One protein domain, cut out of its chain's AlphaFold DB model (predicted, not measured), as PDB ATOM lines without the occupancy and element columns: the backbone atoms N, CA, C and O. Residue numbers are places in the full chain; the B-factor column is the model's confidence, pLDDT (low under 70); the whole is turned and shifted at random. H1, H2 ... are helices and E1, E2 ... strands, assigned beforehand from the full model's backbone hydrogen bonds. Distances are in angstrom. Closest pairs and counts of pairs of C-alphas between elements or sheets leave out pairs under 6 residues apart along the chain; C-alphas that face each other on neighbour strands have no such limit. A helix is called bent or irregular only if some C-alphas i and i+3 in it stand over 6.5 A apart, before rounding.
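AT A GLANCE: This is residues 238 to 317 of the 443 residues of the protein "Threonyl-tRNA synthetase" of Saitoella complicata (strain BCRC 22490 / CBS 7301 / JCM 7358 / NBRC 10748 / NRRL Y-17804) (UniProt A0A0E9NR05). Two helices, H1 and H2, pack at a slant and run the same way, joined by a long loop that runs back from the far end of H1 to the start of H2. A short strand, E1, precedes H1, and a loose tail follows H2. The printed part has 80 residues, with one named strand and two named helices in the order E1, H1, H2; helices hold 37 and strands 4 of the 41 residues in named elements, mostly helix; the whole is loose, radius of gyration of the C-alphas 14.9 A, and elongated, 46 by 26 by 23 A.

HOW THE PARTS SIT: Start at E1, residues 238 to 241, which pairs with no named strand; a tight link leads to H1, residues 244 to 264. H1 touches H2, residues 284 to 299, with residues 247 to 255 alone, at a steep tilt of 39 degrees; the closest C-alphas, Ala 252 and Ala 297, are 4.7 A apart. E1 and H2 are apart. Every O i to N i+4 pair is within hydrogen-bond range in H2, 15 of 17 in H1.

IN THESE COORDINATES: Find C-alpha 238 at (158.365, 146.477, 118.998), where E1 begins. H1 spans 31.4 A and is irregular: C-alphas 245 and 248 are 7.2 A apart. H2 spans 22.7 A, ending at C-alpha 299 (159.521, 156.951, 139.336).

THE WHOLE: The printed part has no cut. The link H1 to H2 is long; residues 277 to 283 and 303 to 308 stand free. Look for pLDDT under 70 at residues 269 to 270 and 302 to 317.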
ATOM      1  N   ALA A 238     159.701 146.850 118.570       83.06
ATOM      2  CA  ALA A 238     158.365 146.477 118.998       83.06
ATOM      3  C   ALA A 238     157.442 147.702 119.015       83.06
ATOM      4  O   ALA A 238     157.887 148.819 119.258       83.06
ATOM      5  N   HIS A 239     156.159 147.484 118.724       86.19
ATOM      6  CA  HIS A 239     155.116 148.497 118.902       86.19
ATOM      7  C   HIS A 239     154.036 147.918 119.815       86.19
ATOM      8  O   HIS A 239     153.560 146.804 119.562       86.19
ATOM      9  N   SER A 240     153.665 148.684 120.838       85.25
ATOM     10  CA  SER A 240     152.583 148.362 121.765       85.25
ATOM     11  C   SER A 240     151.362 149.208 121.424       85.25
ATOM     12  O   SER A 240     151.459 150.428 121.300       85.25
ATOM     13  N   PHE A 241     150.215 148.559 121.257       87.31
ATOM     14  CA  PHE A 241     148.915 149.212 121.144       87.31
ATOM     15  C   PHE A 241     148.167 148.965 122.447       87.31
ATOM     16  O   PHE A 241     147.961 147.809 122.805       87.31
ATOM     17  N   CYS A 242     147.801 150.027 123.154       86.25
ATOM     18  CA  CYS A 242     147.146 149.955 124.454       86.25
ATOM     19  C   CYS A 242     146.136 151.100 124.604       86.25
ATOM     20  O   CYS A 242     146.145 152.054 123.817       86.25
ATOM     21  N   THR A 243     145.237 150.995 125.583       86.31
ATOM     22  CA  THR A 243     144.333 152.098 125.939       86.31
ATOM     23  C   THR A 243     145.090 153.183 126.714       86.31
ATOM     24  O   THR A 243     146.110 152.878 127.332       86.31
ATOM     25  N   PRO A 244     144.601 154.439 126.765       82.88
ATOM     26  CA  PRO A 244     145.281 155.514 127.499       82.88
ATOM     27  C   PRO A 244     145.585 155.176 128.965       82.88
ATOM     28  O   PRO A 244     146.650 155.496 129.476       82.88
ATOM     29  N   THR A 245     144.683 154.441 129.617       86.00
ATOM     30  CA  THR A 245     144.832 153.969 131.002       86.00
ATOM     31  C   THR A 245     145.949 152.940 131.202       86.00
ATOM     32  O   THR A 245     146.403 152.754 132.322       86.00
ATOM     33  N   GLN A 246     146.394 152.266 130.139       85.31
ATOM     34  CA  GLN A 246     147.433 151.231 130.172       85.31
ATOM     35  C   GLN A 246     148.829 151.778 129.831       85.31
ATOM     36  O   GLN A 246     149.814 151.047 129.926       85.31
ATOM     37  N   ILE A 247     148.944 153.050 129.427       86.56
ATOM     38  CA  ILE A 247     150.214 153.632 128.966       86.56
ATOM     39  C   ILE A 247     151.277 153.590 130.071       86.56
ATOM     40  O   ILE A 247     152.404 153.162 129.819       86.56
ATOM     41  N   ALA A 248     150.924 153.998 131.294       86.19
ATOM     42  CA  ALA A 248     151.859 154.036 132.417       86.19
ATOM     43  C   ALA A 248     152.402 152.636 132.758       86.19
ATOM     44  O   ALA A 248     153.617 152.454 132.860       86.19
ATOM     45  N   SER A 249     151.526 151.625 132.836       88.62
ATOM     46  CA  SER A 249     151.932 150.243 133.130       88.62
ATOM     47  C   SER A 249     152.803 149.642 132.025       88.62
ATOM     48  O   SER A 249     153.824 149.024 132.319       88.62
ATOM     49  N   GLU A 250     152.463 149.868 130.752       90.25
ATOM     50  CA  GLU A 250     153.257 149.356 129.626       90.25
ATOM     51  C   GLU A 250     154.652 149.983 129.551       90.25
ATOM     52  O   GLU A 250     155.635 149.300 129.241       90.25
ATOM     53  N   ASN A 251     154.755 151.278 129.855       88.56
ATOM     54  CA  ASN A 251     156.042 151.962 129.930       88.56
ATOM     55  C   ASN A 251     156.888 151.415 131.087       88.56
ATOM     56  O   ASN A 251     158.069 151.128 130.882       88.56
ATOM     57  N   ALA A 252     156.295 151.208 132.267       87.81
ATOM     58  CA  ALA A 252     156.993 150.649 133.424       87.81
ATOM     59  C   ALA A 252     157.534 149.236 133.143       87.81
ATOM     60  O   ALA A 252     158.708 148.955 133.394       87.81
ATOM     61  N   ASP A 253     156.726 148.361 132.542       89.25
ATOM     62  CA  ASP A 253     157.153 147.009 132.167       89.25
ATOM     63  C   ASP A 253     158.270 147.020 131.119       89.25
ATOM     64  O   ASP A 253     159.242 146.265 131.219       89.25
ATOM     65  N   THR A 254     158.177 147.916 130.134       89.44
ATOM     66  CA  THR A 254     159.222 148.083 129.116       89.44
ATOM     67  C   THR A 254     160.539 148.534 129.749       89.44
ATOM     68  O   THR A 254     161.602 148.005 129.416       89.44
ATOM     69  N   LEU A 255     160.487 149.474 130.693       87.38
ATOM     70  CA  LEU A 255     161.673 149.955 131.397       87.38
ATOM     71  C   LEU A 255     162.296 148.867 132.283       87.38
ATOM     72  O   LEU A 255     163.516 148.697 132.264       87.38
ATOM     73  N   ARG A 256     161.483 148.061 132.978       85.81
ATOM     74  CA  ARG A 256     161.961 146.893 133.743       85.81
ATOM     75  C   ARG A 256     162.678 145.884 132.853       85.81
ATOM     76  O   ARG A 256     163.749 145.403 133.220       85.81
ATOM     77  N   PHE A 257     162.129 145.600 131.673       87.94
ATOM     78  CA  PHE A 257     162.773 144.723 130.697       87.94
ATOM     79  C   PHE A 257     164.134 145.274 130.247       87.94
ATOM     80  O   PHE A 257     165.130 144.551 130.264       87.94
ATOM     81  N   VAL A 258     164.209 146.565 129.903       86.31
ATOM     82  CA  VAL A 258     165.476 147.213 129.528       86.31
ATOM     83  C   VAL A 258     166.484 147.146 130.677       86.31
ATOM     84  O   VAL A 258     167.640 146.786 130.454       86.31
ATOM     85  N   HIS A 259     166.058 147.417 131.911       83.25
ATOM     86  CA  HIS A 259     166.927 147.336 133.083       83.25
ATOM     87  C   HIS A 259     167.454 145.914 133.315       83.25
ATOM     88  O   HIS A 259     168.642 145.737 133.594       83.25
ATOM     89  N   ALA A 260     166.610 144.892 133.150       83.88
ATOM     90  CA  ALA A 260     167.024 143.496 133.248       83.88
ATOM     91  C   ALA A 260     168.109 143.160 132.213       83.88
ATOM     92  O   ALA A 260     169.145 142.604 132.570       83.88
ATOM     93  N   VAL A 261     167.929 143.579 130.955       84.69
ATOM     94  CA  VAL A 261     168.929 143.392 129.891       84.69
ATOM     95  C   VAL A 261     170.249 144.075 130.255       84.69
ATOM     96  O   VAL A 261     171.304 143.446 130.203       84.69
ATOM     97  N   PHE A 262     170.211 145.341 130.671       81.69
ATOM     98  CA  PHE A 262     171.420 146.080 131.046       81.69
ATOM     99  C   PHE A 262     172.125 145.452 132.252       81.69
ATOM    100  O   PHE A 262     173.349 145.373 132.260       81.69
ATOM    101  N   THR A 263     171.365 144.946 133.226       79.62
ATOM    102  CA  THR A 263     171.900 144.257 134.408       79.62
ATOM    103  C   THR A 263     172.592 142.951 134.027       79.62
ATOM    104  O   THR A 263     173.720 142.717 134.451       79.62
ATOM    105  N   VAL A 264     171.968 142.132 133.172       79.38
ATOM    106  CA  VAL A 264     172.549 140.866 132.689       79.38
ATOM    107  C   VAL A 264     173.861 141.105 131.940       79.38
ATOM    108  O   VAL A 264     174.826 140.373 132.139       79.38
ATOM    109  N   PHE A 265     173.925 142.152 131.115       78.31
ATOM    110  CA  PHE A 265     175.148 142.525 130.396       78.31
ATOM    111  C   PHE A 265     176.114 143.391 131.218       78.31
ATOM    112  O   PHE A 265     177.159 143.789 130.699       78.31
ATOM    113  N   GLN A 266     175.780 143.684 132.481       79.88
ATOM    114  CA  GLN A 266     176.555 144.541 133.384       79.88
ATOM    115  C   GLN A 266     176.904 145.899 132.751       79.88
ATOM    116  O   GLN A 266     177.991 146.449 132.932       79.88
ATOM    117  N   LEU A 267     175.978 146.433 131.954       76.50
ATOM    118  CA  LEU A 267     176.120 147.727 131.310       76.50
ATOM    119  C   LEU A 267     175.610 148.827 132.246       76.50
ATOM    120  O   LEU A 267     174.570 148.657 132.888       76.50
ATOM    121  N   PRO A 268     176.282 149.988 132.294       71.25
ATOM    122  CA  PRO A 268     175.747 151.138 133.006       71.25
ATOM    123  C   PRO A 268     174.425 151.570 132.359       71.25
ATOM    124  O   PRO A 268     174.363 151.795 131.147       71.25
ATOM    125  N   SER A 269     173.368 151.684 133.163       67.00
ATOM    126  CA  SER A 269     172.085 152.219 132.713       67.00
ATOM    127  C   SER A 269     172.139 153.744 132.642       67.00
ATOM    128  O   SER A 269     172.704 154.407 133.512       67.00
ATOM    129  N   TYR A 270     171.551 154.302 131.585       66.12
ATOM    130  CA  TYR A 270     171.352 155.739 131.430       66.12
ATOM    131  C   TYR A 270     169.923 155.980 130.973       66.12
ATOM    132  O   TYR A 270     169.501 155.458 129.941       66.12
ATOM    133  N   GLU A 271     169.200 156.801 131.721       71.25
ATOM    134  CA  GLU A 271     167.820 157.156 131.421       71.25
ATOM    135  C   GLU A 271     167.740 158.650 131.123       71.25
ATOM    136  O   GLU A 271     168.243 159.482 131.881       71.25
ATOM    137  N   PHE A 272     167.109 158.987 130.001       74.50
ATOM    138  CA  PHE A 272     166.844 160.361 129.598       74.50
ATOM    139  C   PHE A 272     165.358 160.492 129.291       74.50
ATOM    140  O   PHE A 272     164.853 159.821 128.390       74.50
ATOM    141  N   LEU A 273     164.669 161.378 130.009       83.12
ATOM    142  CA  LEU A 273     163.321 161.781 129.635       83.12
ATOM    143  C   LEU A 273     163.425 162.829 128.524       83.12
ATOM    144  O   LEU A 273     163.953 163.920 128.738       83.12
ATOM    145  N   SER A 274     162.960 162.478 127.328       80.25
ATOM    146  CA  SER A 274     162.876 163.409 126.201       80.25
ATOM    147  C   SER A 274     161.474 164.010 126.165       80.25
ATOM    148  O   SER A 274     160.512 163.287 125.922       80.25
ATOM    149  N   THR A 275     161.368 165.311 126.422       88.44
ATOM    150  CA  THR A 275     160.099 166.056 126.429       88.44
ATOM    151  C   THR A 275     159.749 166.594 125.040       88.44
ATOM    152  O   THR A 275     160.539 166.498 124.093       88.44
ATOM    153  N   ARG A 276     158.557 167.178 124.916       88.94
ATOM    154  CA  ARG A 276     158.026 167.770 123.688       88.94
ATOM    155  C   ARG A 276     159.027 168.748 123.041       88.94
ATOM    156  O   ARG A 276     159.509 169.663 123.713       88.94
ATOM    157  N   PRO A 277     159.325 168.596 121.737       88.31
ATOM    158  CA  PRO A 277     160.182 169.517 120.990       88.31
ATOM    159  C   PRO A 277     159.439 170.799 120.571       88.31
ATOM    160  O   PRO A 277     158.214 170.862 120.616       88.31
ATOM    161  N   GLU A 278     160.172 171.803 120.072       88.25
ATOM    162  CA  GLU A 278     159.591 173.058 119.548       88.25
ATOM    163  C   GLU A 278     158.605 172.832 118.388       88.25
ATOM    164  O   GLU A 278     157.644 173.578 118.225       88.25
ATOM    165  N   THR A 279     158.827 171.786 117.584       91.19
ATOM    166  CA  THR A 279     157.962 171.408 116.458       91.19
ATOM    167  C   THR A 279     157.349 170.033 116.705       91.19
ATOM    168  O   THR A 279     158.053 169.024 116.716       91.19
ATOM    169  N   PHE A 280     156.032 169.979 116.903       89.81
ATOM    170  CA  PHE A 280     155.311 168.753 117.249       89.81
ATOM    171  C   PHE A 280     153.958 168.654 116.530       89.81
ATOM    172  O   PHE A 280     153.479 169.609 115.922       89.81
ATOM    173  N   ILE A 281     153.359 167.464 116.582       89.75
ATOM    174  CA  ILE A 281     152.019 167.162 116.061       89.75
ATOM    175  C   ILE A 281     151.179 166.648 117.241       89.75
ATOM    176  O   ILE A 281     151.724 165.961 118.107       89.75
ATOM    177  N   GLY A 282     149.883 166.969 117.276       89.81
ATOM    178  CA  GLY A 282     148.948 166.550 118.332       89.81
ATOM    179  C   GLY A 282     148.510 167.692 119.252       89.81
ATOM    180  O   GLY A 282     148.985 168.822 119.122       89.81
ATOM    181  N   GLY A 283     147.574 167.402 120.156       91.12
ATOM    182  CA  GLY A 283     147.071 168.374 121.129       91.12
ATOM    183  C   GLY A 283     148.005 168.546 122.329       91.12
ATOM    184  O   GLY A 283     148.675 167.604 122.742       91.12
ATOM    185  N   LEU A 284     148.029 169.743 122.929       92.12
ATOM    186  CA  LEU A 284     148.851 170.018 124.120       92.12
ATOM    187  C   LEU A 284     148.512 169.082 125.294       92.12
ATOM    188  O   LEU A 284     149.426 168.520 125.887       92.12
ATOM    189  N   GLY A 285     147.223 168.856 125.565       89.81
ATOM    190  CA  GLY A 285     146.788 167.981 126.660       89.81
ATOM    191  C   GLY A 285     147.159 166.505 126.465       89.81
ATOM    192  O   GLY A 285     147.460 165.816 127.432       89.81
ATOM    193  N   GLU A 286     147.211 166.020 125.219       85.50
ATOM    194  CA  GLU A 286     147.678 164.654 124.922       85.50
ATOM    195  C   GLU A 286     149.178 164.510 125.211       85.50
ATOM    196  O   GLU A 286     149.624 163.488 125.729       85.50
ATOM    197  N   TRP A 287     149.958 165.551 124.896       89.56
ATOM    198  CA  TRP A 287     151.384 165.603 125.211       89.56
ATOM    199  C   TRP A 287     151.639 165.640 126.715       89.56
ATOM    200  O   TRP A 287     152.495 164.901 127.187       89.56
ATOM    201  N   GLU A 288     150.895 166.458 127.458       89.69
ATOM    202  CA  GLU A 288     151.005 166.530 128.920       89.69
ATOM    203  C   GLU A 288     150.698 165.172 129.558       89.69
ATOM    204  O   GLU A 288     151.516 164.651 130.313       89.69
ATOM    205  N   GLN A 289     149.603 164.527 129.147       86.94
ATOM    206  CA  GLN A 289     149.257 163.188 129.625       86.94
ATOM    207  C   GLN A 289     150.353 162.152 129.317       86.94
ATOM    208  O   GLN A 289     150.670 161.314 130.162       86.94
ATOM    209  N   ALA A 290     150.939 162.191 128.117       84.75
ATOM    210  CA  ALA A 290     152.001 161.266 127.731       84.75
ATOM    211  C   ALA A 290     153.303 161.509 128.511       84.75
ATOM    212  O   ALA A 290     153.959 160.553 128.928       84.75
ATOM    213  N   GLU A 291     153.685 162.770 128.715       88.12
ATOM    214  CA  GLU A 291     154.868 163.132 129.498       88.12
ATOM    215  C   GLU A 291     154.719 162.744 130.968       88.12
ATOM    216  O   GLU A 291     155.668 162.226 131.555       88.12
ATOM    217  N   ASP A 292     153.541 162.947 131.555       88.94
ATOM    218  CA  ASP A 292     153.286 162.600 132.950       88.94
ATOM    219  C   ASP A 292     153.261 161.084 133.161       88.94
ATOM    220  O   ASP A 292     153.911 160.595 134.084       88.94
ATOM    221  N   ALA A 293     152.661 160.319 132.242       86.06
ATOM    222  CA  ALA A 293     152.729 158.857 132.278       86.06
ATOM    223  C   ALA A 293     154.173 158.326 132.162       86.06
ATOM    224  O   ALA A 293     154.512 157.294 132.744       86.06
ATOM    225  N   LEU A 294     155.047 159.014 131.415       86.50
ATOM    226  CA  LEU A 294     156.470 158.667 131.333       86.50
ATOM    227  C   LEU A 294     157.225 159.005 132.624       86.50
ATOM    228  O   LEU A 294     158.089 158.227 133.031       86.50
ATOM    229  N   LYS A 295     156.921 160.137 133.270       86.75
ATOM    230  CA  LYS A 295     157.505 160.500 134.572       86.75
ATOM    231  C   LYS A 295     157.107 159.490 135.644       86.75
ATOM    232  O   LYS A 295     157.986 158.960 136.312       86.75
ATOM    233  N   GLU A 296     155.820 159.166 135.726       86.44
ATOM    234  CA  GLU A 296     155.295 158.176 136.666       86.44
ATOM    235  C   GLU A 296     155.978 156.818 136.469       86.44
ATOM    236  O   GLU A 296     156.506 156.244 137.420       86.44
ATOM    237  N   ALA A 297     156.067 156.336 135.225       85.62
ATOM    238  CA  ALA A 297     156.743 155.077 134.925       85.62
ATOM    239  C   ALA A 297     158.219 155.086 135.358       85.62
ATOM    240  O   ALA A 297     158.706 154.087 135.891       85.62
ATOM    241  N   LEU A 298     158.926 156.204 135.172       83.12
ATOM    242  CA  LEU A 298     160.313 156.353 135.613       83.12
ATOM    243  C   LEU A 298     160.454 156.353 137.141       83.12
ATOM    244  O   LEU A 298     161.446 155.835 137.647       83.12
ATOM    245  N   ASP A 299     159.490 156.906 137.870       82.88
ATOM    246  CA  ASP A 299     159.521 156.951 139.336       82.88
ATOM    247  C   ASP A 299     159.262 155.575 139.971       82.88
ATOM    248  O   ASP A 299     159.678 155.324 141.100       82.88
ATOM    249  N   THR A 300     158.659 154.635 139.229       78.94
ATOM    250  CA  THR A 300     158.516 153.236 139.678       78.94
ATOM    251  C   THR A 300     159.814 152.423 139.629       78.94
ATOM    252  O   THR A 300     159.850 151.295 140.131       78.94
ATOM    253  N   ILE A 301     160.877 152.950 139.014       72.25
ATOM    254  CA  ILE A 301     162.157 152.249 138.882       72.25
ATOM    255  C   ILE A 301     163.024 152.567 140.105       72.25
ATOM    256  O   ILE A 301     163.273 153.740 140.388       72.25
ATOM    257  N   PRO A 302     163.530 151.549 140.825       64.88
ATOM    258  CA  PRO A 302     164.401 151.768 141.971       64.88
ATOM    259  C   PRO A 302     165.641 152.584 141.587       64.88
ATOM    260  O   PRO A 302     166.364 152.240 140.648       64.88
ATOM    261  N   LEU A 303     165.909 153.646 142.348       59.69
ATOM    262  CA  LEU A 303     167.184 154.362 142.296       59.69
ATOM    263  C   LEU A 303     168.312 153.436 142.779       59.69
ATOM    264  O   LEU A 303     168.068 152.452 143.482       59.69
ATOM    265  N   ASP A 304     169.563 153.729 142.420       57.22
ATOM    266  CA  ASP A 304     170.673 152.989 143.021       57.22
ATOM    267  C   ASP A 304     170.771 153.230 144.535       57.22
ATOM    268  O   ASP A 304     170.183 154.167 145.073       57.22
ATOM    269  N   GLY A 305     171.558 152.399 145.230       43.72
ATOM    270  CA  GLY A 305     171.800 152.512 146.675       43.72
ATOM    271  C   GLY A 305     172.396 153.851 147.144       43.72
ATOM    272  O   GLY A 305     172.581 154.029 148.339       43.72
ATOM    273  N   ASN A 306     172.667 154.797 146.233       44.16
ATOM    274  CA  ASN A 306     173.082 156.171 146.523       44.16
ATOM    275  C   ASN A 306     171.976 157.213 146.256       44.16
ATOM    276  O   ASN A 306     172.260 158.415 146.249       44.16
ATOM    277  N   GLY A 307     170.732 156.789 146.008       42.84
ATOM    278  CA  GLY A 307     169.600 157.681 145.753       42.84
ATOM    279  C   GLY A 307     169.749 158.498 144.467       42.84
ATOM    280  O   GLY A 307     169.146 159.563 144.334       42.84
ATOM    281  N   ARG A 308     170.582 158.045 143.519       46.91
ATOM    282  CA  ARG A 308     170.801 158.710 142.232       46.91
ATOM    283  C   ARG A 308     170.279 157.817 141.108       46.91
ATOM    284  O   ARG A 308     170.345 156.592 141.150       46.91
ATOM    285  N   ARG A 309     169.782 158.439 140.037       55.06
ATOM    286  CA  ARG A 309     169.644 157.737 138.754       55.06
ATOM    287  C   ARG A 309     171.074 157.463 138.272       55.06
ATOM    288  O   ARG A 309     171.824 158.423 138.066       55.06
ATOM    289  N   ARG A 310     171.475 156.183 138.231       45.22
ATOM    290  CA  ARG A 310     172.873 155.718 138.118       45.22
ATOM    291  C   ARG A 310     173.702 156.575 137.160       45.22
ATOM    292  O   ARG A 310     173.413 156.678 135.972       45.22
ATOM    293  N   LYS A 311     174.790 157.155 137.672       35.06
ATOM    294  CA  LYS A 311     175.899 157.660 136.855       35.06
ATOM    295  C   LYS A 311     177.130 156.817 137.151       35.06
ATOM    296  O   LYS A 311     177.752 157.016 138.183       35.06
ATOM    297  N   ALA A 312     177.446 155.952 136.186       36.66
ATOM    298  CA  ALA A 312     178.702 155.235 135.957       36.66
ATOM    299  C   ALA A 312     179.278 154.409 137.127       36.66
ATOM    300  O   ALA A 312     179.709 154.948 138.140       36.66
ATOM    301  N   MET A 313     179.417 153.100 136.897       34.03
ATOM    302  CA  MET A 313     180.385 152.251 137.596       34.03
ATOM    303  C   MET A 313     181.475 151.811 136.610       34.03
ATOM    304  O   MET A 313     181.241 151.742 135.400       34.03
ATOM    305  N   ASP A 314     182.672 151.618 137.158       35.72
ATOM    306  CA  ASP A 314     183.941 151.373 136.480       35.72
ATOM    307  C   ASP A 314     183.909 150.154 135.539       35.72
ATOM    308  O   ASP A 314     183.252 149.143 135.789       35.72
ATOM    309  N   GLN A 315     184.605 150.285 134.412       36.09
ATOM    310  CA  GLN A 315     184.557 149.366 133.282       36.09
ATOM    311  C   GLN A 315     185.354 148.091 133.573       36.09
ATOM    312  O   GLN A 315     186.538 148.004 133.258       36.09
ATOM    313  N   ARG A 316     184.688 147.049 134.073       34.31
ATOM    314  CA  ARG A 316     185.150 145.659 133.921       34.31
ATOM    315  C   ARG A 316     183.992 144.776 133.479       34.31
ATOM    316  O   ARG A 316     183.498 143.946 134.223       34.31
ATOM    317  N   SER A 317     183.532 144.991 132.248       34.84
ATOM    318  CA  SER A 317     182.575 144.086 131.605       34.84
ATOM    319  C   SER A 317     183.336 142.859 131.094       34.84
ATOM    320  O   SER A 317     183.919 142.878 130.007       34.84
TER     321      SER A 317